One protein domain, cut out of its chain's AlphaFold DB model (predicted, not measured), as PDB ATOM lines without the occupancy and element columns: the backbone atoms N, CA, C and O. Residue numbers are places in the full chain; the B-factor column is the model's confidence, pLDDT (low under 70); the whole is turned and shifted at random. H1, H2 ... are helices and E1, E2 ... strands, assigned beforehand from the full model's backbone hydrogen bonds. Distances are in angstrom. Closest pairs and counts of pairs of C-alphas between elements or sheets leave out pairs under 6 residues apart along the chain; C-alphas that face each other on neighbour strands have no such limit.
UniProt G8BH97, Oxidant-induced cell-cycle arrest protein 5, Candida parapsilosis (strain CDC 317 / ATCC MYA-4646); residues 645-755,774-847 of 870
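Overview. This is residues 645 to 755 and 774 to 847 of the 870 residues of the protein "Oxidant-induced cell-cycle arrest protein 5" of Candida parapsilosis (strain CDC 317 / ATCC MYA-4646) (UniProt G8BH97). The long helix H5 is the backbone of an elongated, loosely built helical body: H4 folds back beside its first part as a hairpin, and H2, H3, H6 and H7 pack on its later part, with H1 on H6 and H7. The long helix H8 crosses H4 as an arm, reached by a long loop whose residues 807 to 818 stick out. The printed part has 185 residues with eight named helices and one named strand, in the order H1 H2 H3 H4 H5 E1 H6 H7 H8, and is mostly helix. It is loose, with a radius of gyration of the C-alphas of 21.4 A, and spans 73 by 42 by 28 A.

Arrangement. H5, residues 717 to 748, is the hub, touching five helices. H4, residues 691 to 710, forms a helical hairpin with it, opposite ways at a shallow tilt of 33 degrees, only just short of steep; the closest C-alphas, of Ile 697 and Lys 724, are 6.3 A apart. H2, residues 666 to 679, touches H5 at a shallow tilt of 14 degrees, opposite ways, closest at C-alphas 673 and 739, 6.0 A. H3, residues 681 to 684, touches H5 at C-alphas 684 and 732, 4.2 A. H6, residues 784 to 792, touches residues 742 to 746 of H5 at a shallow tilt of 26 degrees, closest at C-alphas 745 and 790, 6.3 A. H7, residues 795 to 802, is about perpendicular to H5 at 87 degrees and touches it, closest at C-alphas 735 and 796, 6.5 A. H1, residues 645 to 654, touches H6 at C-alphas 649 and 788, 6.5 A, and H7 at C-alphas 645 and 802, 5.3 A. H8, residues 819 to 847, touches H4 with residues 830 to 838 alone, at a steep tilt of 51 degrees, closest at C-alphas 702 and 834, 6.1 A; H5 and H8 are apart. E1, residues 780 to 782, pairs with no named strand, but residues 664 to 665 and 751 to 752 pair antiparallel with parts of it. Every O i to N i+4 pair is within hydrogen-bond range in H1, H2, H4, H5, H6, H7 and H8; H3 is too short for one.

Along the chain. H5 is 46.0 A long, from C-alpha 717 at (170.381, 196.122, 118.467) to C-alpha 748 at (162.231, 186.132, 162.596). H8 measures 42.3 A and ends at (186.239, 219.312, 129.634); H4 measures 28.7 A and H2 20.3 A.

Size, cuts and confidence. C-alphas 712 and 755 are farthest apart, 73.5 A. Residues 756 to 773 are not printed, a gap of 18.3 A between C-alphas 755 and 774. The links H1 to H2 and H7 to H8 are long. Confidence is under 70 in residues 709 to 714, 753 to 755, 774 to 779 and 803 to 847.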
ATOM      1  N   LEU A 645     153.744 206.062 151.424       86.75
ATOM      2  CA  LEU A 645     154.249 204.689 151.514       86.75
ATOM      3  C   LEU A 645     153.803 203.970 152.798       86.75
ATOM      4  O   LEU A 645     153.399 202.809 152.770       86.75
ATOM      5  N   MET A 646     153.850 204.655 153.942       88.44
ATOM      6  CA  MET A 646     153.509 204.049 155.233       88.44
ATOM      7  C   MET A 646     152.017 203.733 155.343       88.44
ATOM      8  O   MET A 646     151.634 202.729 155.958       88.44
ATOM      9  N   THR A 647     151.183 204.585 154.754       87.06
ATOM     10  CA  THR A 647     149.733 204.417 154.674       87.06
ATOM     11  C   THR A 647     149.367 203.347 153.644       87.06
ATOM     12  O   THR A 647     148.566 202.474 153.967       87.06
ATOM     13  N   ALA A 648     150.030 203.300 152.485       86.25
ATOM     14  CA  ALA A 648     149.863 202.246 151.479       86.25
ATOM     15  C   ALA A 648     150.162 200.841 152.040       86.25
ATOM     16  O   ALA A 648     149.360 199.915 151.889       86.25
ATOM     17  N   ILE A 649     151.274 200.689 152.771       89.31
ATOM     18  CA  ILE A 649     151.631 199.433 153.452       89.31
ATOM     19  C   ILE A 649     150.575 199.060 154.507       89.31
ATOM     20  O   ILE A 649     150.215 197.891 154.652       89.31
ATOM     21  N   SER A 650     150.056 200.041 155.251       89.69
ATOM     22  CA  SER A 650     148.998 199.803 156.238       89.69
ATOM     23  C   SER A 650     147.664 199.415 155.610       89.69
ATOM     24  O   SER A 650     147.002 198.528 156.139       89.69
ATOM     25  N   ASN A 651     147.291 200.015 154.480       87.94
ATOM     26  CA  ASN A 651     146.086 199.647 153.739       87.94
ATOM     27  C   ASN A 651     146.154 198.180 153.297       87.94
ATOM     28  O   ASN A 651     145.191 197.444 153.486       87.94
ATOM     29  N   PHE A 652     147.315 197.725 152.808       89.75
ATOM     30  CA  PHE A 652     147.531 196.317 152.463       89.75
ATOM     31  C   PHE A 652     147.440 195.392 153.678       89.75
ATOM     32  O   PHE A 652     146.747 194.381 153.637       89.75
ATOM     33  N   TYR A 653     148.097 195.757 154.782       90.88
ATOM     34  CA  TYR A 653     148.051 194.995 156.033       90.88
ATOM     35  C   TYR A 653     146.610 194.796 156.536       90.88
ATOM     36  O   TYR A 653     146.240 193.703 156.968       90.88
ATOM     37  N   ASN A 654     145.773 195.830 156.426       89.56
ATOM     38  CA  ASN A 654     144.380 195.800 156.873       89.56
ATOM     39  C   ASN A 654     143.503 194.801 156.102       89.56
ATOM     40  O   ASN A 654     142.477 194.379 156.632       89.56
ATOM     41  N   LEU A 655     143.905 194.367 154.898       88.94
ATOM     42  CA  LEU A 655     143.209 193.295 154.172       88.94
ATOM     43  C   LEU A 655     143.268 191.954 154.925       88.94
ATOM     44  O   LEU A 655     142.396 191.102 154.747       88.94
ATOM     45  N   TYR A 656     144.287 191.766 155.767       89.88
ATOM     46  CA  TYR A 656     144.567 190.523 156.489       89.88
ATOM     47  C   TYR A 656     144.253 190.619 157.990       89.88
ATOM     48  O   TYR A 656     143.994 189.594 158.619       89.88
ATOM     49  N   ASP A 657     144.202 191.826 158.568       86.75
ATOM     50  CA  ASP A 657     143.742 192.062 159.947       86.75
ATOM     51  C   ASP A 657     142.205 192.090 160.046       86.75
ATOM     52  O   ASP A 657     141.582 193.086 160.414       86.75
ATOM     53  N   THR A 658     141.568 190.961 159.729       77.06
ATOM     54  CA  THR A 658     140.098 190.825 159.735       77.06
ATOM     55  C   THR A 658     139.471 190.964 161.125       77.06
ATOM     56  O   THR A 658     138.271 191.200 161.246       77.06
ATOM     57  N   LYS A 659     140.268 190.817 162.192       80.69
ATOM     58  CA  LYS A 659     139.832 190.953 163.590       80.69
ATOM     59  C   LYS A 659     140.029 192.370 164.136       80.69
ATOM     60  O   LYS A 659     139.652 192.609 165.283       80.69
ATOM     61  N   HIS A 660     140.626 193.278 163.354       81.94
ATOM     62  CA  HIS A 660     140.996 194.641 163.755       81.94
ATOM     63  C   HIS A 660     141.749 194.700 165.090       81.94
ATOM     64  O   HIS A 660     141.573 195.619 165.892       81.94
ATOM     65  N   ASN A 661     142.564 193.683 165.362       84.62
ATOM     66  CA  ASN A 661     143.320 193.571 166.606       84.62
ATOM     67  C   ASN A 661     144.805 193.898 166.402       84.62
ATOM     68  O   ASN A 661     145.581 193.792 167.353       84.62
ATOM     69  N   ASN A 662     145.186 194.314 165.187       86.56
ATOM     70  CA  ASN A 662     146.550 194.584 164.756       86.56
ATOM     71  C   ASN A 662     147.471 193.366 164.927       86.56
ATOM     72  O   ASN A 662     148.647 193.515 165.270       86.56
ATOM     73  N   LYS A 663     146.941 192.153 164.703       87.88
ATOM     74  CA  LYS A 663     147.694 190.895 164.789       87.88
ATOM     75  C   LYS A 663     147.373 189.979 163.610       87.88
ATOM     76  O   LYS A 663     146.264 189.465 163.505       87.88
ATOM     77  N   ILE A 664     148.382 189.702 162.791       89.12
ATOM     78  CA  ILE A 664     148.315 188.702 161.719       89.12
ATOM     79  C   ILE A 664     149.088 187.469 162.157       89.12
ATOM     80  O   ILE A 664     150.268 187.566 162.488       89.12
ATOM     81  N   ASP A 665     148.419 186.323 162.175       87.88
ATOM     82  CA  ASP A 665     148.993 185.049 162.589       87.88
ATOM     83  C   ASP A 665     149.828 184.383 161.481       87.88
ATOM     84  O   ASP A 665     150.024 184.910 160.384       87.88
ATOM     85  N   ARG A 666     150.352 183.193 161.783       85.12
ATOM     86  CA  ARG A 666     151.174 182.400 160.862       85.12
ATOM     87  C   ARG A 666     150.514 182.168 159.499       85.12
ATOM     88  O   ARG A 666     151.216 182.196 158.493       85.12
ATOM     89  N   GLU A 667     149.214 181.891 159.471       86.31
ATOM     90  CA  GLU A 667     148.485 181.623 158.228       86.31
ATOM     91  C   GLU A 667     148.350 182.905 157.403       86.31
ATOM     92  O   GLU A 667     148.667 182.906 156.215       86.31
ATOM     93  N   GLY A 668     148.024 184.027 158.051       87.00
ATOM     94  CA  GLY A 668     147.985 185.328 157.389       87.00
ATOM     95  C   GLY A 668     149.339 185.774 156.818       87.00
ATOM     96  O   GLY A 668     149.374 186.342 155.731       87.00
ATOM     97  N   ILE A 669     150.463 185.469 157.480       89.06
ATOM     98  CA  ILE A 669     151.815 185.754 156.950       89.06
ATOM     99  C   ILE A 669     152.084 184.977 155.654       89.06
ATOM    100  O   ILE A 669     152.642 185.531 154.705       89.06
ATOM    101  N   LEU A 670     151.701 183.697 155.608       88.69
ATOM    102  CA  LEU A 670     151.866 182.868 154.413       88.69
ATOM    103  C   LEU A 670     150.978 183.370 153.272       88.69
ATOM    104  O   LEU A 670     151.466 183.508 152.153       88.69
ATOM    105  N   GLN A 671     149.728 183.724 153.578       89.31
ATOM    106  CA  GLN A 671     148.802 184.282 152.598       89.31
ATOM    107  C   GLN A 671     149.305 185.609 152.024       89.31
ATOM    108  O   GLN A 671     149.263 185.806 150.817       89.31
ATOM    109  N   ILE A 672     149.846 186.499 152.863       91.06
ATOM    110  CA  ILE A 672     150.479 187.740 152.401       91.06
ATOM    111  C   ILE A 672     151.599 187.439 151.404       91.06
ATOM    112  O   ILE A 672     151.701 188.103 150.378       91.06
ATOM    113  N   SER A 673     152.451 186.454 151.693       90.19
ATOM    114  CA  SER A 673     153.549 186.113 150.788       90.19
ATOM    115  C   SER A 673     153.058 185.559 149.450       90.19
ATOM    116  O   SER A 673     153.676 185.843 148.425       90.19
ATOM    117  N   GLU A 674     152.000 184.750 149.453       88.62
ATOM    118  CA  GLU A 674     151.377 184.219 148.236       88.62
ATOM    119  C   GLU A 674     150.747 185.343 147.406       88.62
ATOM    120  O   GLU A 674     151.000 185.459 146.207       88.62
ATOM    121  N   ASP A 675     150.000 186.227 148.060       89.19
ATOM    122  CA  ASP A 675     149.308 187.330 147.407       89.19
ATOM    123  C   ASP A 675     150.310 188.377 146.871       89.19
ATOM    124  O   ASP A 675     150.135 188.892 145.768       89.19
ATOM    125  N   LEU A 676     151.426 188.638 147.571       88.62
ATOM    126  CA  LEU A 676     152.524 189.473 147.060       88.62
ATOM    127  C   LEU A 676     153.178 188.866 145.808       88.62
ATOM    128  O   LEU A 676     153.492 189.597 144.867       88.62
ATOM    129  N   LEU A 677     153.354 187.541 145.756       86.56
ATOM    130  CA  LEU A 677     153.830 186.848 144.551       86.56
ATOM    131  C   LEU A 677     152.826 186.955 143.400       86.56
ATOM    132  O   LEU A 677     153.225 187.156 142.253       86.56
ATOM    133  N   TYR A 678     151.530 186.855 143.699       85.75
ATOM    134  CA  TYR A 678     150.467 187.016 142.713       85.75
ATOM    135  C   TYR A 678     150.460 188.428 142.106       85.75
ATOM    136  O   TYR A 678     150.489 188.572 140.884       85.75
ATOM    137  N   ILE A 679     150.500 189.474 142.936       84.38
ATOM    138  CA  ILE A 679     150.489 190.874 142.474       84.38
ATOM    139  C   ILE A 679     151.776 191.208 141.705       84.38
ATOM    140  O   ILE A 679     151.737 191.954 140.730       84.38
ATOM    141  N   THR A 680     152.917 190.623 142.089       86.12
ATOM    142  CA  THR A 680     154.209 190.843 141.411       86.12
ATOM    143  C   THR A 680     154.433 189.962 140.177       86.12
ATOM    144  O   THR A 680     155.467 190.081 139.511       86.12
ATOM    145  N   LYS A 681     153.452 189.134 139.796       84.25
ATOM    146  CA  LYS A 681     153.519 188.225 138.642       84.25
ATOM    147  C   LYS A 681     153.935 188.895 137.316       84.25
ATOM    148  O   LYS A 681     154.770 188.332 136.611       84.25
ATOM    149  N   PRO A 682     153.464 190.110 136.963       81.44
ATOM    150  CA  PRO A 682     153.927 190.790 135.750       81.44
ATOM    151  C   PRO A 682     155.439 191.063 135.714       81.44
ATOM    152  O   PRO A 682     156.036 191.058 134.638       81.44
ATOM    153  N   TRP A 683     156.075 191.274 136.870       83.00
ATOM    154  CA  TRP A 683     157.520 191.492 136.961       83.00
ATOM    155  C   TRP A 683     158.307 190.191 137.032       83.00
ATOM    156  O   TRP A 683     159.406 190.149 136.488       83.00
ATOM    157  N   THR A 684     157.768 189.140 137.660       81.12
ATOM    158  CA  THR A 684     158.416 187.815 137.709       81.12
ATOM    159  C   THR A 684     158.354 187.074 136.375       81.12
ATOM    160  O   THR A 684     159.198 186.224 136.106       81.12
ATOM    161  N   GLU A 685     157.378 187.395 135.527       79.75
ATOM    162  CA  GLU A 685     157.246 186.859 134.167       79.75
ATOM    163  C   GLU A 685     157.946 187.730 133.113       79.75
ATOM    164  O   GLU A 685     157.891 187.422 131.922       79.75
ATOM    165  N   GLY A 686     158.586 188.831 133.522       72.50
ATOM    166  CA  GLY A 686     159.244 189.767 132.611       72.50
ATOM    167  C   GLY A 686     158.293 190.515 131.669       72.50
ATOM    168  O   GLY A 686     158.747 191.087 130.681       72.50
ATOM    169  N   ARG A 687     156.981 190.533 131.956       76.56
ATOM    170  CA  ARG A 687     155.998 191.333 131.202       76.56
ATOM    171  C   ARG A 687     156.220 192.829 131.411       76.56
ATOM    172  O   ARG A 687     155.930 193.615 130.513       76.56
ATOM    173  N   LEU A 688     156.733 193.210 132.582       76.88
ATOM    174  CA  LEU A 688     157.033 194.587 132.965       76.88
ATOM    175  C   LEU A 688     158.430 194.702 133.576       76.88
ATOM    176  O   LEU A 688     158.954 193.754 134.154       76.88
ATOM    177  N   LEU A 689     159.022 195.889 133.452       81.25
ATOM    178  CA  LEU A 689     160.323 196.231 134.028       81.25
ATOM    179  C   LEU A 689     160.128 197.184 135.200       81.25
ATOM    180  O   LEU A 689     159.447 198.198 135.037       81.25
ATOM    181  N   ASP A 690     160.741 196.896 136.344       82.19
ATOM    182  CA  ASP A 690     160.771 197.820 137.477       82.19
ATOM    183  C   ASP A 690     161.884 198.876 137.342       82.19
ATOM    184  O   ASP A 690     162.725 198.821 136.443       82.19
ATOM    185  N   GLU A 691     161.877 199.887 138.210       81.81
ATOM    186  CA  GLU A 691     162.814 201.014 138.131       81.81
ATOM    187  C   GLU A 691     164.273 200.609 138.383       81.81
ATOM    188  O   GLU A 691     165.175 201.154 137.746       81.81
ATOM    189  N   ILE A 692     164.507 199.611 139.240       85.12
ATOM    190  CA  ILE A 692     165.851 199.090 139.519       85.12
ATOM    191  C   ILE A 692     166.426 198.464 138.244       85.12
ATOM    192  O   ILE A 692     167.555 198.760 137.850       85.12
ATOM    193  N   THR A 693     165.636 197.633 137.565       84.94
ATOM    194  CA  THR A 693     166.034 196.973 136.318       84.94
ATOM    195  C   THR A 693     166.150 197.974 135.175       84.94
ATOM    196  O   THR A 693     167.104 197.897 134.407       84.94
ATOM    197  N   ARG A 694     165.240 198.954 135.071       82.56
ATOM    198  CA  ARG A 694     165.342 200.025 134.063       82.56
ATOM    199  C   ARG A 694     166.628 200.826 134.225       82.56
ATOM    200  O   ARG A 694     167.338 201.003 133.240       82.56
ATOM    201  N   SER A 695     166.962 201.253 135.445       83.25
ATOM    202  CA  SER A 695     168.212 201.980 135.699       83.25
ATOM    203  C   SER A 695     169.431 201.123 135.358       83.25
ATOM    204  O   SER A 695     170.351 201.609 134.709       83.25
ATOM    205  N   ALA A 696     169.419 199.836 135.719       85.31
ATOM    206  CA  ALA A 696     170.505 198.916 135.382       85.31
ATOM    207  C   ALA A 696     170.666 198.726 133.861       85.31
ATOM    208  O   ALA A 696     171.791 198.705 133.364       85.31
ATOM    209  N   ILE A 697     169.558 198.639 133.112       82.19
ATOM    210  CA  ILE A 697     169.574 198.577 131.643       82.19
ATOM    211  C   ILE A 697     170.155 199.872 131.072       82.19
ATOM    212  O   ILE A 697     171.025 199.811 130.205       82.19
ATOM    213  N   GLU A 698     169.699 201.039 131.538       82.12
ATOM    214  CA  GLU A 698     170.232 202.330 131.087       82.12
ATOM    215  C   GLU A 698     171.748 202.425 131.307       82.12
ATOM    216  O   GLU A 698     172.471 202.881 130.417       82.12
ATOM    217  N   ASP A 699     172.231 201.984 132.469       83.75
ATOM    218  CA  ASP A 699     173.640 202.072 132.841       83.75
ATOM    219  C   ASP A 699     174.513 201.075 132.056       83.75
ATOM    220  O   ASP A 699     175.541 201.487 131.507       83.75
ATOM    221  N   GLU A 700     174.094 199.808 131.908       83.44
ATOM    222  CA  GLU A 700     174.824 198.809 131.104       83.44
ATOM    223  C   GLU A 700     174.841 199.184 129.611       83.44
ATOM    224  O   GLU A 700     175.874 199.053 128.948       83.44
ATOM    225  N   VAL A 701     173.732 199.703 129.066       82.06
ATOM    226  CA  VAL A 701     173.675 200.152 127.662       82.06
ATOM    227  C   VAL A 701     174.558 201.383 127.448       82.06
ATOM    228  O   VAL A 701     175.266 201.452 126.442       82.06
ATOM    229  N   ALA A 702     174.571 202.339 128.381       78.25
ATOM    230  CA  ALA A 702     175.452 203.505 128.298       78.25
ATOM    231  C   ALA A 702     176.940 203.114 128.368       78.25
ATOM    232  O   ALA A 702     177.772 203.702 127.672       78.25
ATOM    233  N   GLU A 703     177.291 202.115 129.180       80.50
ATOM    234  CA  GLU A 703     178.656 201.592 129.262       80.50
ATOM    235  C   GLU A 703     179.062 200.841 127.983       80.50
ATOM    236  O   GLU A 703     180.161 201.055 127.458       80.50
ATOM    237  N   ALA A 704     178.170 200.011 127.438       79.25
ATOM    238  CA  ALA A 704     178.391 199.299 126.183       79.25
ATOM    239  C   ALA A 704     178.545 200.267 124.997       79.25
ATOM    240  O   ALA A 704     179.459 200.107 124.187       79.25
ATOM    241  N   ALA A 705     177.712 201.312 124.931       75.31
ATOM    242  CA  ALA A 705     177.816 202.360 123.919       75.31
ATOM    243  C   ALA A 705     179.168 203.088 123.991       75.31
ATOM    244  O   ALA A 705     179.830 203.244 122.968       75.31
ATOM    245  N   SER A 706     179.622 203.453 125.197       74.12
ATOM    246  CA  SER A 706     180.925 204.101 125.423       74.12
ATOM    247  C   SER A 706     182.105 203.240 124.944       74.12
ATOM    248  O   SER A 706     183.015 203.734 124.274       74.12
ATOM    249  N   LYS A 707     182.070 201.927 125.215       73.12
ATOM    250  CA  LYS A 707     183.099 200.973 124.759       73.12
ATOM    251  C   LYS A 707     183.136 200.853 123.234       73.12
ATOM    252  O   LYS A 707     184.204 200.969 122.639       73.12
ATOM    253  N   VAL A 708     181.981 200.711 122.590       71.38
ATOM    254  CA  VAL A 708     181.893 200.561 121.128       71.38
ATOM    255  C   VAL A 708     182.302 201.846 120.389       71.38
ATOM    256  O   VAL A 708     182.950 201.785 119.342       71.38
ATOM    257  N   GLN A 709     182.023 203.017 120.969       63.81
ATOM    258  CA  GLN A 709     182.430 204.315 120.427       63.81
ATOM    259  C   GLN A 709     183.956 204.519 120.489       63.81
ATOM    260  O   GLN A 709     184.540 205.063 119.552       63.81
ATOM    261  N   SER A 710     184.621 204.005 121.534       61.50
ATOM    262  CA  SER A 710     186.091 204.006 121.639       61.50
ATOM    263  C   SER A 710     186.785 203.111 120.598       61.50
ATOM    264  O   SER A 710     187.925 203.371 120.216       61.50
ATOM    265  N   GLU A 711     186.073 202.114 120.066       67.25
ATOM    266  CA  GLU A 711     186.567 201.159 119.063       67.25
ATOM    267  C   GLU A 711     186.136 201.500 117.618       67.25
ATOM    268  O   GLU A 711     186.433 200.744 116.693       67.25
ATOM    269  N   LYS A 712     185.476 202.651 117.390       55.28
ATOM    270  CA  LYS A 712     184.882 203.062 116.094       55.28
ATOM    271  C   LYS A 712     183.857 202.060 115.525       55.28
ATOM    272  O   LYS A 712     183.780 201.883 114.308       55.28
ATOM    273  N   GLY A 713     183.075 201.411 116.384       60.00
ATOM    274  CA  GLY A 713     181.939 200.568 115.991       60.00
ATOM    275  C   GLY A 713     180.581 201.242 116.218       60.00
ATOM    276  O   GLY A 713     180.502 202.325 116.796       60.00
ATOM    277  N   GLU A 714     179.500 200.575 115.806       66.38
ATOM    278  CA  GLU A 714     178.117 200.911 116.182       66.38
ATOM    279  C   GLU A 714     177.539 199.814 117.086       66.38
ATOM    280  O   GLU A 714     177.753 198.624 116.843       66.38
ATOM    281  N   LEU A 715     176.820 200.211 118.143       71.31
ATOM    282  CA  LEU A 715     176.186 199.274 119.070       71.31
ATOM    283  C   LEU A 715     175.020 198.572 118.360       71.31
ATOM    284  O   LEU A 715     174.056 199.216 117.945       71.31
ATOM    285  N   LEU A 716     175.102 197.249 118.216       73.94
ATOM    286  CA  LEU A 716     174.087 196.471 117.508       73.94
ATOM    287  C   LEU A 716     172.841 196.282 118.382       73.94
ATOM    288  O   LEU A 716     172.945 195.981 119.572       73.94
ATOM    289  N   GLN A 717     171.655 196.349 117.771       70.81
ATOM    290  CA  GLN A 717     170.381 196.122 118.467       70.81
ATOM    291  C   GLN A 717     170.352 194.767 119.199       70.81
ATOM    292  O   GLN A 717     169.908 194.694 120.338       70.81
ATOM    293  N   SER A 718     170.946 193.724 118.613       70.50
ATOM    294  CA  SER A 718     171.051 192.397 119.233       70.50
ATOM    295  C   SER A 718     171.861 192.378 120.539       70.50
ATOM    296  O   SER A 718     171.642 191.514 121.382       70.50
ATOM    297  N   GLN A 719     172.807 193.307 120.723       73.56
ATOM    298  CA  GLN A 719     173.569 193.438 121.972       73.56
ATOM    299  C   GLN A 719     172.733 194.126 123.057       73.56
ATOM    300  O   GLN A 719     172.761 193.701 124.209       73.56
ATOM    301  N   ILE A 720     171.947 195.138 122.678       75.62
ATOM    302  CA  ILE A 720     170.984 195.800 123.569       75.62
ATOM    303  C   ILE A 720     169.916 194.799 124.023       75.62
ATOM    304  O   ILE A 720     169.578 194.753 125.204       75.62
ATOM    305  N   ASP A 721     169.413 193.980 123.102       75.50
ATOM    306  CA  ASP A 721     168.396 192.970 123.401       75.50
ATOM    307  C   ASP A 721     168.950 191.887 124.345       75.50
ATOM    308  O   ASP A 721     168.289 191.523 125.314       75.50
ATOM    309  N   SER A 722     170.206 191.463 124.160       80.50
ATOM    310  CA  SER A 722     170.871 190.510 125.061       80.50
ATOM    311  C   SER A 722     171.103 191.067 126.475       80.50
ATOM    312  O   SER A 722     170.894 190.351 127.457       80.50
ATOM    313  N   ILE A 723     171.494 192.345 126.600       81.31
ATOM    314  CA  ILE A 723     171.615 193.040 127.897       81.31
ATOM    315  C   ILE A 723     170.260 193.059 128.614       81.31
ATOM    316  O   ILE A 723     170.167 192.746 129.802       81.31
ATOM    317  N   LYS A 724     169.189 193.369 127.877       80.56
ATOM    318  CA  LYS A 724     167.828 193.402 128.420       80.56
ATOM    319  C   LYS A 724     167.354 192.035 128.881       80.56
ATOM    320  O   LYS A 724     166.891 191.930 130.010       80.56
ATOM    321  N   GLU A 725     167.496 190.996 128.060       83.81
ATOM    322  CA  GLU A 725     167.111 189.629 128.439       83.81
ATOM    323  C   GLU A 725     167.815 189.185 129.726       83.81
ATOM    324  O   GLU A 725     167.176 188.663 130.640       83.81
ATOM    325  N   LYS A 726     169.117 189.467 129.850       87.81
ATOM    326  CA  LYS A 726     169.895 189.154 131.053       87.81
ATOM    327  C   LYS A 726     169.357 189.876 132.295       87.81
ATOM    328  O   LYS A 726     169.214 189.256 133.347       87.81
ATOM    329  N   LEU A 727     169.068 191.172 132.189       84.94
ATOM    330  CA  LEU A 727     168.596 191.982 133.318       84.94
ATOM    331  C   LEU A 727     167.134 191.678 133.690       84.94
ATOM    332  O   LEU A 727     166.787 191.728 134.868       84.94
ATOM    333  N   VAL A 728     166.303 191.261 132.730       84.62
ATOM    334  CA  VAL A 728     164.957 190.717 132.990       84.62
ATOM    335  C   VAL A 728     165.039 189.424 133.802       84.62
ATOM    336  O   VAL A 728     164.317 189.270 134.783       84.62
ATOM    337  N   VAL A 729     165.950 188.506 133.460       86.50
ATOM    338  CA  VAL A 729     166.146 187.273 134.246       86.50
ATOM    339  C   VAL A 729     166.565 187.596 135.685       86.50
ATOM    340  O   VAL A 729     166.025 187.014 136.624       86.50
ATOM    341  N   GLN A 730     167.454 188.575 135.879       87.31
ATOM    342  CA  GLN A 730     167.850 189.029 137.220       87.31
ATOM    343  C   GLN A 730     166.690 189.658 138.002       87.31
ATOM    344  O   GLN A 730     166.589 189.464 139.213       87.31
ATOM    345  N   GLN A 731     165.796 190.390 137.331       88.38
ATOM    346  CA  GLN A 731     164.571 190.895 137.949       88.38
ATOM    347  C   GLN A 731     163.691 189.747 138.452       88.38
ATOM    348  O   GLN A 731     163.239 189.780 139.598       88.38
ATOM    349  N   ASN A 732     163.476 188.724 137.621       86.50
ATOM    350  CA  ASN A 732     162.650 187.570 137.974       86.50
ATOM    351  C   ASN A 732     163.198 186.867 139.227       86.50
ATOM    352  O   ASN A 732     162.452 186.605 140.174       86.50
ATOM    353  N   GLU A 733     164.512 186.625 139.265       87.69
ATOM    354  CA  GLU A 733     165.195 186.048 140.427       87.69
ATOM    355  C   GLU A 733     165.049 186.933 141.674       87.69
ATOM    356  O   GLU A 733     164.750 186.425 142.757       87.69
ATOM    357  N   ARG A 734     165.181 188.259 141.526       91.19
ATOM    358  CA  ARG A 734     165.064 189.216 142.634       91.19
ATOM    359  C   ARG A 734     163.679 189.187 143.287       91.19
ATOM    360  O   ARG A 734     163.600 189.206 144.513       91.19
ATOM    361  N   TYR A 735     162.594 189.136 142.514       87.56
ATOM    362  CA  TYR A 735     161.234 189.081 143.076       87.56
ATOM    363  C   TYR A 735     160.922 187.733 143.744       87.56
ATOM    364  O   TYR A 735     160.321 187.709 144.819       87.56
ATOM    365  N   LEU A 736     161.389 186.613 143.179       86.44
ATOM    366  CA  LEU A 736     161.274 185.300 143.833       86.44
ATOM    367  C   LEU A 736     162.049 185.261 145.159       86.44
ATOM    368  O   LEU A 736     161.569 184.716 146.157       86.44
ATOM    369  N   GLN A 737     163.233 185.878 145.191       89.56
ATOM    370  CA  GLN A 737     164.031 185.997 146.405       89.56
ATOM    371  C   GLN A 737     163.373 186.922 147.440       89.56
ATOM    372  O   GLN A 737     163.381 186.590 148.625       89.56
ATOM    373  N   ALA A 738     162.742 188.020 147.012       88.75
ATOM    374  CA  ALA A 738     162.025 188.943 147.894       88.75
ATOM    375  C   ALA A 738     160.890 188.246 148.667       88.75
ATOM    376  O   ALA A 738     160.738 188.469 149.867       88.75
ATOM    377  N   ALA A 739     160.143 187.337 148.030       87.38
ATOM    378  CA  ALA A 739     159.122 186.536 148.711       87.38
ATOM    379  C   ALA A 739     159.713 185.618 149.790       87.38
ATOM    380  O   ALA A 739     159.222 185.578 150.920       87.38
ATOM    381  N   SER A 740     160.815 184.927 149.482       88.25
ATOM    382  CA  SER A 740     161.502 184.082 150.465       88.25
ATOM    383  C   SER A 740     162.060 184.901 151.635       88.25
ATOM    384  O   SER A 740     161.900 184.521 152.798       88.25
ATOM    385  N   ASN A 741     162.669 186.053 151.346       90.81
ATOM    386  CA  ASN A 741     163.205 186.947 152.365       90.81
ATOM    387  C   ASN A 741     162.104 187.527 153.257       90.81
ATOM    388  O   ASN A 741     162.288 187.596 154.473       90.81
ATOM    389  N   PHE A 742     160.960 187.898 152.674       92.19
ATOM    390  CA  PHE A 742     159.795 188.364 153.417       92.19
ATOM    391  C   PHE A 742     159.332 187.320 154.429       92.19
ATOM    392  O   PHE A 742     159.230 187.644 155.609       92.19
ATOM    393  N   ILE A 743     159.135 186.064 154.007       88.12
ATOM    394  CA  ILE A 743     158.738 184.970 154.909       88.12
ATOM    395  C   ILE A 743     159.747 184.829 156.053       88.12
ATOM    396  O   ILE A 743     159.363 184.821 157.224       88.12
ATOM    397  N   ASN A 744     161.040 184.744 155.728       88.62
ATOM    398  CA  ASN A 744     162.090 184.534 156.725       88.62
ATOM    399  C   ASN A 744     162.123 185.661 157.764       88.62
ATOM    400  O   ASN A 744     162.116 185.387 158.963       88.62
ATOM    401  N   ARG A 745     162.096 186.920 157.314       89.62
ATOM    402  CA  ARG A 745     162.119 188.098 158.192       89.62
ATOM    403  C   ARG A 745     160.816 188.256 158.973       89.62
ATOM    404  O   ARG A 745     160.858 188.566 160.159       89.62
ATOM    405  N   ALA A 746     159.662 188.001 158.358       88.25
ATOM    406  CA  ALA A 746     158.371 188.056 159.042       88.25
ATOM    407  C   ALA A 746     158.322 187.074 160.219       88.25
ATOM    408  O   ALA A 746     157.902 187.460 161.306       88.25
ATOM    409  N   PHE A 747     158.814 185.843 160.041       87.50
ATOM    410  CA  PHE A 747     158.902 184.854 161.120       87.50
ATOM    411  C   PHE A 747     160.015 185.141 162.133       87.50
ATOM    412  O   PHE A 747     159.838 184.845 163.314       87.50
ATOM    413  N   GLU A 748     161.141 185.714 161.703       84.38
ATOM    414  CA  GLU A 748     162.231 186.132 162.596       84.38
ATOM    415  C   GLU A 748     161.773 187.217 163.579       84.38
ATOM    416  O   GLU A 748     162.117 187.165 164.761       84.38
ATOM    417  N   TYR A 749     160.963 188.167 163.105       85.88
ATOM    418  CA  TYR A 749     160.472 189.297 163.894       85.88
ATOM    419  C   TYR A 749     159.045 189.117 164.441       85.88
ATOM    420  O   TYR A 749     158.499 190.049 165.042       85.88
ATOM    421  N   ALA A 750     158.428 187.945 164.253       84.94
ATOM    422  CA  ALA A 750     157.104 187.654 164.791       84.94
ATOM    423  C   ALA A 750     157.129 187.572 166.325       84.94
ATOM    424  O   ALA A 750     158.059 187.046 166.939       84.94
ATOM    425  N   GLN A 751     156.079 188.093 166.954       82.31
ATOM    426  CA  GLN A 751     155.924 188.156 168.403       82.31
ATOM    427  C   GLN A 751     155.055 186.993 168.903       82.31
ATOM    428  O   GLN A 751     154.071 186.648 168.246       82.31
ATOM    429  N   PRO A 752     155.373 186.378 170.057       77.44
ATOM    430  CA  PRO A 752     154.518 185.358 170.658       77.44
ATOM    431  C   PRO A 752     153.206 185.976 171.140       77.44
ATOM    432  O   PRO A 752     153.191 187.082 171.681       77.44
ATOM    433  N   VAL A 753     152.095 185.262 170.953       69.88
ATOM    434  CA  VAL A 753     150.825 185.614 171.595       69.88
ATOM    435  C   VAL A 753     151.013 185.417 173.100       69.88
ATOM    436  O   VAL A 753     151.087 184.289 173.575       69.88
ATOM    437  N   GLU A 754     151.143 186.510 173.850       60.94
ATOM    438  CA  GLU A 754     151.125 186.451 175.311       60.94
ATOM    439  C   GLU A 754     149.740 185.959 175.765       60.94
ATOM    440  O   GLU A 754     148.745 186.671 175.629       60.94
ATOM    441  N   GLU A 755     149.660 184.730 176.282       47.81
ATOM    442  CA  GLU A 755     148.591 184.373 177.213       47.81
ATOM    443  C   GLU A 755     148.821 185.184 178.494       47.81
ATOM    444  O   GLU A 755     149.939 185.211 179.017       47.81
ATOM    445  N   LEU A 774     158.801 177.885 164.288       47.91
ATOM    446  CA  LEU A 774     158.191 176.704 163.657       47.91
ATOM    447  C   LEU A 774     157.445 175.781 164.637       47.91
ATOM    448  O   LEU A 774     156.938 174.746 164.203       47.91
ATOM    449  N   ASP A 775     157.366 176.131 165.923       56.47
ATOM    450  CA  ASP A 775     156.677 175.336 166.947       56.47
ATOM    451  C   ASP A 775     155.154 175.612 166.938       56.47
ATOM    452  O   ASP A 775     154.747 176.729 167.258       56.47
ATOM    453  N   PRO A 776     154.284 174.633 166.608       57.56
ATOM    454  CA  PRO A 776     152.824 174.807 166.630       57.56
ATOM    455  C   PRO A 776     152.259 175.147 168.018       57.56
ATOM    456  O   PRO A 776     151.118 175.587 168.122       57.56
ATOM    457  N   SER A 777     153.046 174.923 169.074       55.56
ATOM    458  CA  SER A 777     152.665 175.110 170.479       55.56
ATOM    459  C   SER A 777     152.747 176.569 170.948       55.56
ATOM    460  O   SER A 777     152.255 176.884 172.026       55.56
ATOM    461  N   HIS A 778     153.372 177.454 170.160       64.62
ATOM    462  CA  HIS A 778     153.569 178.870 170.482       64.62
ATOM    463  C   HIS A 778     153.079 179.739 169.311       64.62
ATOM    464  O   HIS A 778     153.855 180.013 168.392       64.62
ATOM    465  N   PRO A 779     151.798 180.155 169.291       67.50
ATOM    466  CA  PRO A 779     151.272 180.965 168.201       67.50
ATOM    467  C   PRO A 779     152.002 182.310 168.132       67.50
ATOM    468  O   PRO A 779     152.211 182.986 169.142       67.50
ATOM    469  N   LEU A 780     152.400 182.683 166.919       81.94
ATOM    470  CA  LEU A 780     153.134 183.907 166.613       81.94
ATOM    471  C   LEU A 780     152.271 184.829 165.764       81.94
ATOM    472  O   LEU A 780     151.472 184.357 164.952       81.94
ATOM    473  N   TYR A 781     152.467 186.132 165.933       86.75
ATOM    474  CA  TYR A 781     151.834 187.150 165.111       86.75
ATOM    475  C   TYR A 781     152.814 188.256 164.721       86.75
ATOM    476  O   TYR A 781     153.779 188.535 165.433       86.75
ATOM    477  N   ILE A 782     152.544 188.927 163.606       90.69
ATOM    478  CA  ILE A 782     153.157 190.216 163.275       90.69
ATOM    479  C   ILE A 782     152.126 191.327 163.464       90.69
ATOM    480  O   ILE A 782     150.932 191.114 163.260       90.69
ATOM    481  N   ASN A 783     152.592 192.501 163.884       90.69
ATOM    482  CA  ASN A 783     151.796 193.726 163.918       90.69
ATOM    483  C   ASN A 783     152.167 194.624 162.724       90.69
ATOM    484  O   ASN A 783     153.164 194.374 162.035       90.69
ATOM    485  N   VAL A 784     151.416 195.708 162.498       90.38
ATOM    486  CA  VAL A 784     151.667 196.617 161.364       90.38
ATOM    487  C   VAL A 784     153.078 197.225 161.368       90.38
ATOM    488  O   VAL A 784     153.632 197.497 160.305       90.38
ATOM    489  N   ALA A 785     153.693 197.430 162.540       87.94
ATOM    490  CA  ALA A 785     155.038 197.997 162.648       87.94
ATOM    491  C   ALA A 785     156.108 196.996 162.194       87.94
ATOM    492  O   ALA A 785     156.993 197.357 161.417       87.94
ATOM    493  N   THR A 786     155.986 195.734 162.615       90.50
ATOM    494  CA  THR A 786     156.834 194.641 162.127       90.50
ATOM    495  C   THR A 786     156.659 194.460 160.624       90.50
ATOM    496  O   THR A 786     157.650 194.378 159.906       90.50
ATOM    497  N   PHE A 787     155.420 194.466 160.125       92.75
ATOM    498  CA  PHE A 787     155.148 194.338 158.693       92.75
ATOM    499  C   PHE A 787     155.810 195.458 157.874       92.75
ATOM    500  O   PHE A 787     156.538 195.176 156.925       92.75
ATOM    501  N   ARG A 788     155.652 196.721 158.296       90.88
ATOM    502  CA  ARG A 788     156.313 197.885 157.677       90.88
ATOM    503  C   ARG A 788     157.828 197.726 157.622       90.88
ATOM    504  O   ARG A 788     158.421 197.935 156.572       90.88
ATOM    505  N   MET A 789     158.448 197.324 158.728       91.94
ATOM    506  CA  MET A 789     159.895 197.106 158.785       91.94
ATOM    507  C   MET A 789     160.350 196.024 157.797       91.94
ATOM    508  O   MET A 789     161.360 196.205 157.124       91.94
ATOM    509  N   VAL A 790     159.612 194.913 157.696       92.06
ATOM    510  CA  VAL A 790     159.954 193.807 156.789       92.06
ATOM    511  C   VAL A 790     159.819 194.225 155.321       92.06
ATOM    512  O   VAL A 790     160.708 193.908 154.534       92.06
ATOM    513  N   ILE A 791     158.762 194.962 154.963       91.19
ATOM    514  CA  ILE A 791     158.557 195.479 153.600       91.19
ATOM    515  C   ILE A 791     159.647 196.486 153.213       91.19
ATOM    516  O   ILE A 791     160.243 196.348 152.151       91.19
ATOM    517  N   LEU A 792     159.962 197.448 154.086       89.56
ATOM    518  CA  LEU A 792     160.998 198.464 153.837       89.56
ATOM    519  C   LEU A 792     162.416 197.885 153.754       89.56
ATOM    520  O   LEU A 792     163.319 198.516 153.223       89.56
ATOM    521  N   ALA A 793     162.643 196.695 154.308       90.56
ATOM    522  CA  ALA A 793     163.938 196.037 154.224       90.56
ATOM    523  C   ALA A 793     164.141 195.287 152.888       90.56
ATOM    524  O   ALA A 793     165.252 194.818 152.621       90.56
ATOM    525  N   GLU A 794     163.093 195.137 152.068       91.69
ATOM    526  CA  GLU A 794     163.126 194.484 150.754       91.69
ATOM    527  C   GLU A 794     162.886 195.505 149.626       91.69
ATOM    528  O   GLU A 794     161.740 195.896 149.393       91.69
ATOM    529  N   PRO A 795     163.929 195.891 148.860       87.75
ATOM    530  CA  PRO A 795     163.827 196.946 147.847       87.75
ATOM    531  C   PRO A 795     162.732 196.719 146.796       87.75
ATOM    532  O   PRO A 795     162.095 197.669 146.353       87.75
ATOM    533  N   SER A 796     162.479 195.465 146.402       87.62
ATOM    534  CA  SER A 796     161.443 195.134 145.410       87.62
ATOM    535  C   SER A 796     160.025 195.395 145.925       87.62
ATOM    536  O   SER A 796     159.161 195.817 145.158       87.62
ATOM    537  N   TYR A 797     159.775 195.144 147.214       89.75
ATOM    538  CA  TYR A 797     158.471 195.393 147.827       89.75
ATOM    539  C   TYR A 797     158.319 196.850 148.252       89.75
ATOM    540  O   TYR A 797     157.259 197.425 148.043       89.75
ATOM    541  N   GLU A 798     159.377 197.492 148.743       88.38
ATOM    542  CA  GLU A 798     159.388 198.945 148.927       88.38
ATOM    543  C   GLU A 798     159.043 199.678 147.617       88.38
ATOM    544  O   GLU A 798     158.206 200.583 147.604       88.38
ATOM    545  N   LEU A 799     159.616 199.240 146.490       84.88
ATOM    546  CA  LEU A 799     159.306 199.793 145.173       84.88
ATOM    547  C   LEU A 799     157.839 199.562 144.775       84.88
ATOM    548  O   LEU A 799     157.186 200.490 144.303       84.88
ATOM    549  N   LEU A 800     157.305 198.361 145.023       83.88
ATOM    550  CA  LEU A 800     155.897 198.027 144.773       83.88
ATOM    551  C   LEU A 800     154.933 198.973 145.511       83.88
ATOM    552  O   LEU A 800     153.939 199.407 144.937       83.88
ATOM    553  N   PHE A 801     155.220 199.309 146.773       85.06
ATOM    554  CA  PHE A 801     154.354 200.177 147.582       85.06
ATOM    555  C   PHE A 801     154.612 201.681 147.390       85.06
ATOM    556  O   PHE A 801     153.780 202.483 147.805       85.06
ATOM    557  N   SER A 802     155.738 202.085 146.790       76.88
ATOM    558  CA  SER A 802     156.127 203.503 146.652       76.88
ATOM    559  C   SER A 802     155.678 204.164 145.351       76.88
ATOM    560  O   SER A 802     155.610 205.392 145.283       76.88
ATOM    561  N   ARG A 803     155.371 203.388 144.310       60.72
ATOM    562  CA  ARG A 803     154.928 203.919 143.019       60.72
ATOM    563  C   ARG A 803     153.835 203.055 142.428       60.72
ATOM    564  O   ARG A 803     154.104 202.304 141.505       60.72
ATOM    565  N   GLU A 804     152.628 203.255 142.955       56.34
ATOM    566  CA  GLU A 804     151.352 202.805 142.394       56.34
ATOM    567  C   GLU A 804     151.267 201.278 142.223       56.34
ATOM    568  O   GLU A 804     152.106 200.634 141.607       56.34
ATOM    569  N   TRP A 805     150.193 200.652 142.691       56.78
ATOM    570  CA  TRP A 805     149.935 199.221 142.463       56.78
ATOM    571  C   TRP A 805     149.680 198.843 140.975       56.78
ATOM    572  O   TRP A 805     148.946 197.899 140.687       56.78
ATOM    573  N   MET A 806     150.251 199.589 140.020       55.94
ATOM    574  CA  MET A 806     149.966 199.583 138.587       55.94
ATOM    575  C   MET A 806     148.476 199.658 138.303       55.94
ATOM    576  O   MET A 806     147.873 198.773 137.697       55.94
ATOM    577  N   LEU A 807     147.884 200.743 138.778       58.28
ATOM    578  CA  LEU A 807     146.528 201.105 138.434       58.28
ATOM    579  C   LEU A 807     146.602 202.119 137.294       58.28
ATOM    580  O   LEU A 807     146.714 203.321 137.525       58.28
ATOM    581  N   GLU A 808     146.525 201.651 136.047       61.91
ATOM    582  CA  GLU A 808     146.418 202.532 134.877       61.91
ATOM    583  C   GLU A 808     144.972 203.027 134.711       61.91
ATOM    584  O   GLU A 808     144.307 202.836 133.689       61.91
ATOM    585  N   LEU A 809     144.484 203.706 135.751       58.22
ATOM    586  CA  LEU A 809     143.099 204.157 135.902       58.22
ATOM    587  C   LEU A 809     142.623 205.063 134.751       58.22
ATOM    588  O   LEU A 809     141.424 205.185 134.513       58.22
ATOM    589  N   GLY A 810     143.553 205.725 134.055       52.16
ATOM    590  CA  GLY A 810     143.282 206.688 132.984       52.16
ATOM    591  C   GLY A 810     143.276 206.123 131.557       52.16
ATOM    592  O   GLY A 810     143.133 206.908 130.619       52.16
ATOM    593  N   ARG A 811     143.450 204.807 131.344       61.62
ATOM    594  CA  ARG A 811     143.439 204.220 129.987       61.62
ATOM    595  C   ARG A 811     142.070 204.450 129.307       61.62
ATOM    596  O   ARG A 811     141.042 204.173 129.929       61.62
ATOM    597  N   PRO A 812     142.005 204.875 128.030       52.44
ATOM    598  CA  PRO A 812     140.751 204.930 127.268       52.44
ATOM    599  C   PRO A 812     140.147 203.530 127.051       52.44
ATOM    600  O   PRO A 812     140.897 202.567 126.898       52.44
ATOM    601  N   LEU A 813     138.813 203.421 126.977       48.59
ATOM    602  CA  LEU A 813     138.083 202.149 126.782       48.59
ATOM    603  C   LEU A 813     138.534 201.346 125.540       48.59
ATOM    604  O   LEU A 813     138.521 200.121 125.572       48.59
ATOM    605  N   ASP A 814     139.000 202.013 124.478       44.91
ATOM    606  CA  ASP A 814     139.403 201.369 123.214       44.91
ATOM    607  C   ASP A 814     140.890 200.972 123.141       44.91
ATOM    608  O   ASP A 814     141.356 200.429 122.132       44.91
ATOM    609  N   ALA A 815     141.671 201.236 124.190       44.62
ATOM    610  CA  ALA A 815     143.086 200.896 124.214       44.62
ATOM    611  C   ALA A 815     143.270 199.402 124.524       44.62
ATOM    612  O   ALA A 815     143.629 199.023 125.635       44.62
ATOM    613  N   LYS A 816     143.058 198.529 123.529       37.66
ATOM    614  CA  LYS A 816     143.608 197.168 123.589       37.66
ATOM    615  C   LYS A 816     145.123 197.281 123.704       37.66
ATOM    616  O   LYS A 816     145.806 197.642 122.743       37.66
ATOM    617  N   VAL A 817     145.637 196.979 124.888       37.12
ATOM    618  CA  VAL A 817     147.070 196.894 125.132       37.12
ATOM    619  C   VAL A 817     147.611 195.766 124.270       37.12
ATOM    620  O   VAL A 817     147.217 194.611 124.397       37.12
ATOM    621  N   ASN A 818     148.517 196.118 123.365       37.38
ATOM    622  CA  ASN A 818     149.484 195.175 122.841       37.38
ATOM    623  C   ASN A 818     150.717 195.370 123.743       37.38
ATOM    624  O   ASN A 818     151.380 196.400 123.587       37.38
ATOM    625  N   PRO A 819     151.002 194.482 124.719       40.47
ATOM    626  CA  PRO A 819     152.039 194.700 125.740       40.47
ATOM    627  C   PRO A 819     153.406 195.029 125.125       40.47
ATOM    628  O   PRO A 819     154.139 195.894 125.598       40.47
ATOM    629  N   MET A 820     153.678 194.435 123.961       34.78
ATOM    630  CA  MET A 820     154.864 194.689 123.143       34.78
ATOM    631  C   MET A 820     154.998 196.136 122.644       34.78
ATOM    632  O   MET A 820     156.113 196.595 122.430       34.78
ATOM    633  N   ARG A 821     153.895 196.871 122.446       36.31
ATOM    634  CA  ARG A 821     153.905 198.238 121.894       36.31
ATOM    635  C   ARG A 821     154.186 199.295 122.968       36.31
ATOM    636  O   ARG A 821     154.957 200.207 122.705       36.31
ATOM    637  N   SER A 822     153.659 199.103 124.180       38.44
ATOM    638  CA  SER A 822     154.019 199.892 125.375       38.44
ATOM    639  C   SER A 822     155.504 199.726 125.725       38.44
ATOM    640  O   SER A 822     156.222 200.707 125.919       38.44
ATOM    641  N   MET A 823     156.000 198.483 125.668       38.62
ATOM    642  CA  MET A 823     157.423 198.187 125.831       38.62
ATOM    643  C   MET A 823     158.285 198.882 124.761       38.62
ATOM    644  O   MET A 823     159.366 199.364 125.085       38.62
ATOM    645  N   LEU A 824     157.801 198.979 123.513       35.69
ATOM    646  CA  LEU A 824     158.483 199.641 122.390       35.69
ATOM    647  C   LEU A 824     158.522 201.177 122.506       35.69
ATOM    648  O   LEU A 824     159.534 201.789 122.165       35.69
ATOM    649  N   ASP A 825     157.449 201.798 122.997       38.28
ATOM    650  CA  ASP A 825     157.373 203.253 123.184       38.28
ATOM    651  C   ASP A 825     158.244 203.716 124.367       38.28
ATOM    652  O   ASP A 825     158.938 204.733 124.265       38.28
ATOM    653  N   ALA A 826     158.312 202.924 125.446       41.06
ATOM    654  CA  ALA A 826     159.290 203.112 126.521       41.06
ATOM    655  C   ALA A 826     160.736 202.962 126.005       41.06
ATOM    656  O   ALA A 826     161.608 203.772 126.318       41.06
ATOM    657  N   LEU A 827     160.967 201.995 125.111       40.91
ATOM    658  CA  LEU A 827     162.246 201.750 124.432       40.91
ATOM    659  C   LEU A 827     162.741 202.957 123.617       40.91
ATOM    660  O   LEU A 827     163.931 203.271 123.633       40.91
ATOM    661  N   LEU A 828     161.837 203.633 122.901       40.44
ATOM    662  CA  LEU A 828     162.144 204.824 122.101       40.44
ATOM    663  C   LEU A 828     162.429 206.054 122.974       40.44
ATOM    664  O   LEU A 828     163.299 206.864 122.638       40.44
ATOM    665  N   ALA A 829     161.730 206.191 124.101       42.38
ATOM    666  CA  ALA A 829     161.996 207.239 125.084       42.38
ATOM    667  C   ALA A 829     163.358 207.041 125.780       42.38
ATOM    668  O   ALA A 829     164.109 208.009 125.948       42.38
ATOM    669  N   ASP A 830     163.717 205.795 126.097       44.47
ATOM    670  CA  ASP A 830     164.980 205.447 126.753       44.47
ATOM    671  C   ASP A 830     166.175 205.518 125.799       44.47
ATOM    672  O   ASP A 830     167.225 206.033 126.181       44.47
ATOM    673  N   GLY A 831     166.015 205.156 124.520       47.19
ATOM    674  CA  GLY A 831     167.039 205.407 123.497       47.19
ATOM    675  C   GLY A 831     167.423 206.893 123.403       47.19
ATOM    676  O   GLY A 831     168.592 207.237 123.225       47.19
ATOM    677  N   LYS A 832     166.454 207.793 123.621       46.66
ATOM    678  CA  LYS A 832     166.661 209.250 123.637       46.66
ATOM    679  C   LYS A 832     167.364 209.738 124.913       46.66
ATOM    680  O   LYS A 832     168.181 210.657 124.845       46.66
ATOM    681  N   LYS A 833     167.085 209.127 126.071       46.81
ATOM    682  CA  LYS A 833     167.765 209.422 127.350       46.81
ATOM    683  C   LYS A 833     169.196 208.899 127.384       46.81
ATOM    684  O   LYS A 833     170.089 209.629 127.808       46.81
ATOM    685  N   VAL A 834     169.422 207.679 126.899       49.34
ATOM    686  CA  VAL A 834     170.755 207.079 126.767       49.34
ATOM    687  C   VAL A 834     171.613 207.926 125.828       49.34
ATOM    688  O   VAL A 834     172.732 208.273 126.194       49.34
ATOM    689  N   ALA A 835     171.073 208.377 124.690       50.81
ATOM    690  CA  ALA A 835     171.773 209.305 123.798       50.81
ATOM    691  C   ALA A 835     172.168 210.626 124.496       50.81
ATOM    692  O   ALA A 835     173.280 211.115 124.305       50.81
ATOM    693  N   ASN A 836     171.302 211.179 125.353       48.53
ATOM    694  CA  ASN A 836     171.611 212.382 126.136       48.53
ATOM    695  C   ASN A 836     172.653 212.136 127.247       48.53
ATOM    696  O   ASN A 836     173.527 212.979 127.439       48.53
ATOM    697  N   LYS A 837     172.607 210.999 127.960       50.47
ATOM    698  CA  LYS A 837     173.610 210.610 128.979       50.47
ATOM    699  C   LYS A 837     174.986 210.346 128.350       50.47
ATOM    700  O   LYS A 837     175.996 210.760 128.912       50.47
ATOM    701  N   VAL A 838     175.029 209.691 127.186       53.38
ATOM    702  CA  VAL A 838     176.268 209.457 126.421       53.38
ATOM    703  C   VAL A 838     176.855 210.783 125.933       53.38
ATOM    704  O   VAL A 838     178.055 210.998 126.075       53.38
ATOM    705  N   ARG A 839     176.015 211.712 125.459       52.31
ATOM    706  CA  ARG A 839     176.444 213.065 125.080       52.31
ATOM    707  C   ARG A 839     177.010 213.855 126.267       52.31
ATOM    708  O   ARG A 839     178.105 214.379 126.156       52.31
ATOM    709  N   MET A 840     176.339 213.847 127.421       54.56
ATOM    710  CA  MET A 840     176.834 214.502 128.645       54.56
ATOM    711  C   MET A 840     178.174 213.924 129.131       54.56
ATOM    712  O   MET A 840     179.029 214.677 129.580       54.56
ATOM    713  N   ARG A 841     178.382 212.601 129.017       53.56
ATOM    714  CA  ARG A 841     179.662 211.950 129.360       53.56
ATOM    715  C   ARG A 841     180.777 212.212 128.341       53.56
ATOM    716  O   ARG A 841     181.946 212.151 128.711       53.56
ATOM    717  N   SER A 842     180.427 212.462 127.077       51.16
ATOM    718  CA  SER A 842     181.367 212.910 126.038       51.16
ATOM    719  C   SER A 842     181.811 214.347 126.308       51.16
ATOM    720  O   SER A 842     183.007 214.615 126.327       51.16
ATOM    721  N   ASP A 843     180.857 215.232 126.610       48.44
ATOM    722  CA  ASP A 843     181.111 216.646 126.898       48.44
ATOM    723  C   ASP A 843     181.959 216.810 128.180       48.44
ATOM    724  O   ASP A 843     182.913 217.583 128.187       48.44
ATOM    725  N   SER A 844     181.720 216.008 129.229       50.69
ATOM    726  CA  SER A 844     182.536 216.035 130.459       50.69
ATOM    727  C   SER A 844     183.961 215.495 130.274       50.69
ATOM    728  O   SER A 844     184.873 215.907 130.983       50.69
ATOM    729  N   ARG A 845     184.179 214.578 129.319       44.97
ATOM    730  CA  ARG A 845     185.522 214.075 128.969       44.97
ATOM    731  C   ARG A 845     186.315 215.085 128.140       44.97
ATOM    732  O   ARG A 845     187.524 215.184 128.304       44.97
ATOM    733  N   GLU A 846     185.636 215.855 127.291       46.62
ATOM    734  CA  GLU A 846     186.238 216.973 126.552       46.62
ATOM    735  C   GLU A 846     186.539 218.198 127.437       46.62
ATOM    736  O   GLU A 846     187.321 219.062 127.030       46.62
ATOM    737  N   GLU A 847     185.912 218.308 128.612       46.00
ATOM    738  CA  GLU A 847     186.239 219.312 129.634       46.00
ATOM    739  C   GLU A 847     187.443 218.882 130.491       46.00
ATOM    740  O   GLU A 847     188.337 219.697 130.702       46.00
TER     741      GLU A 847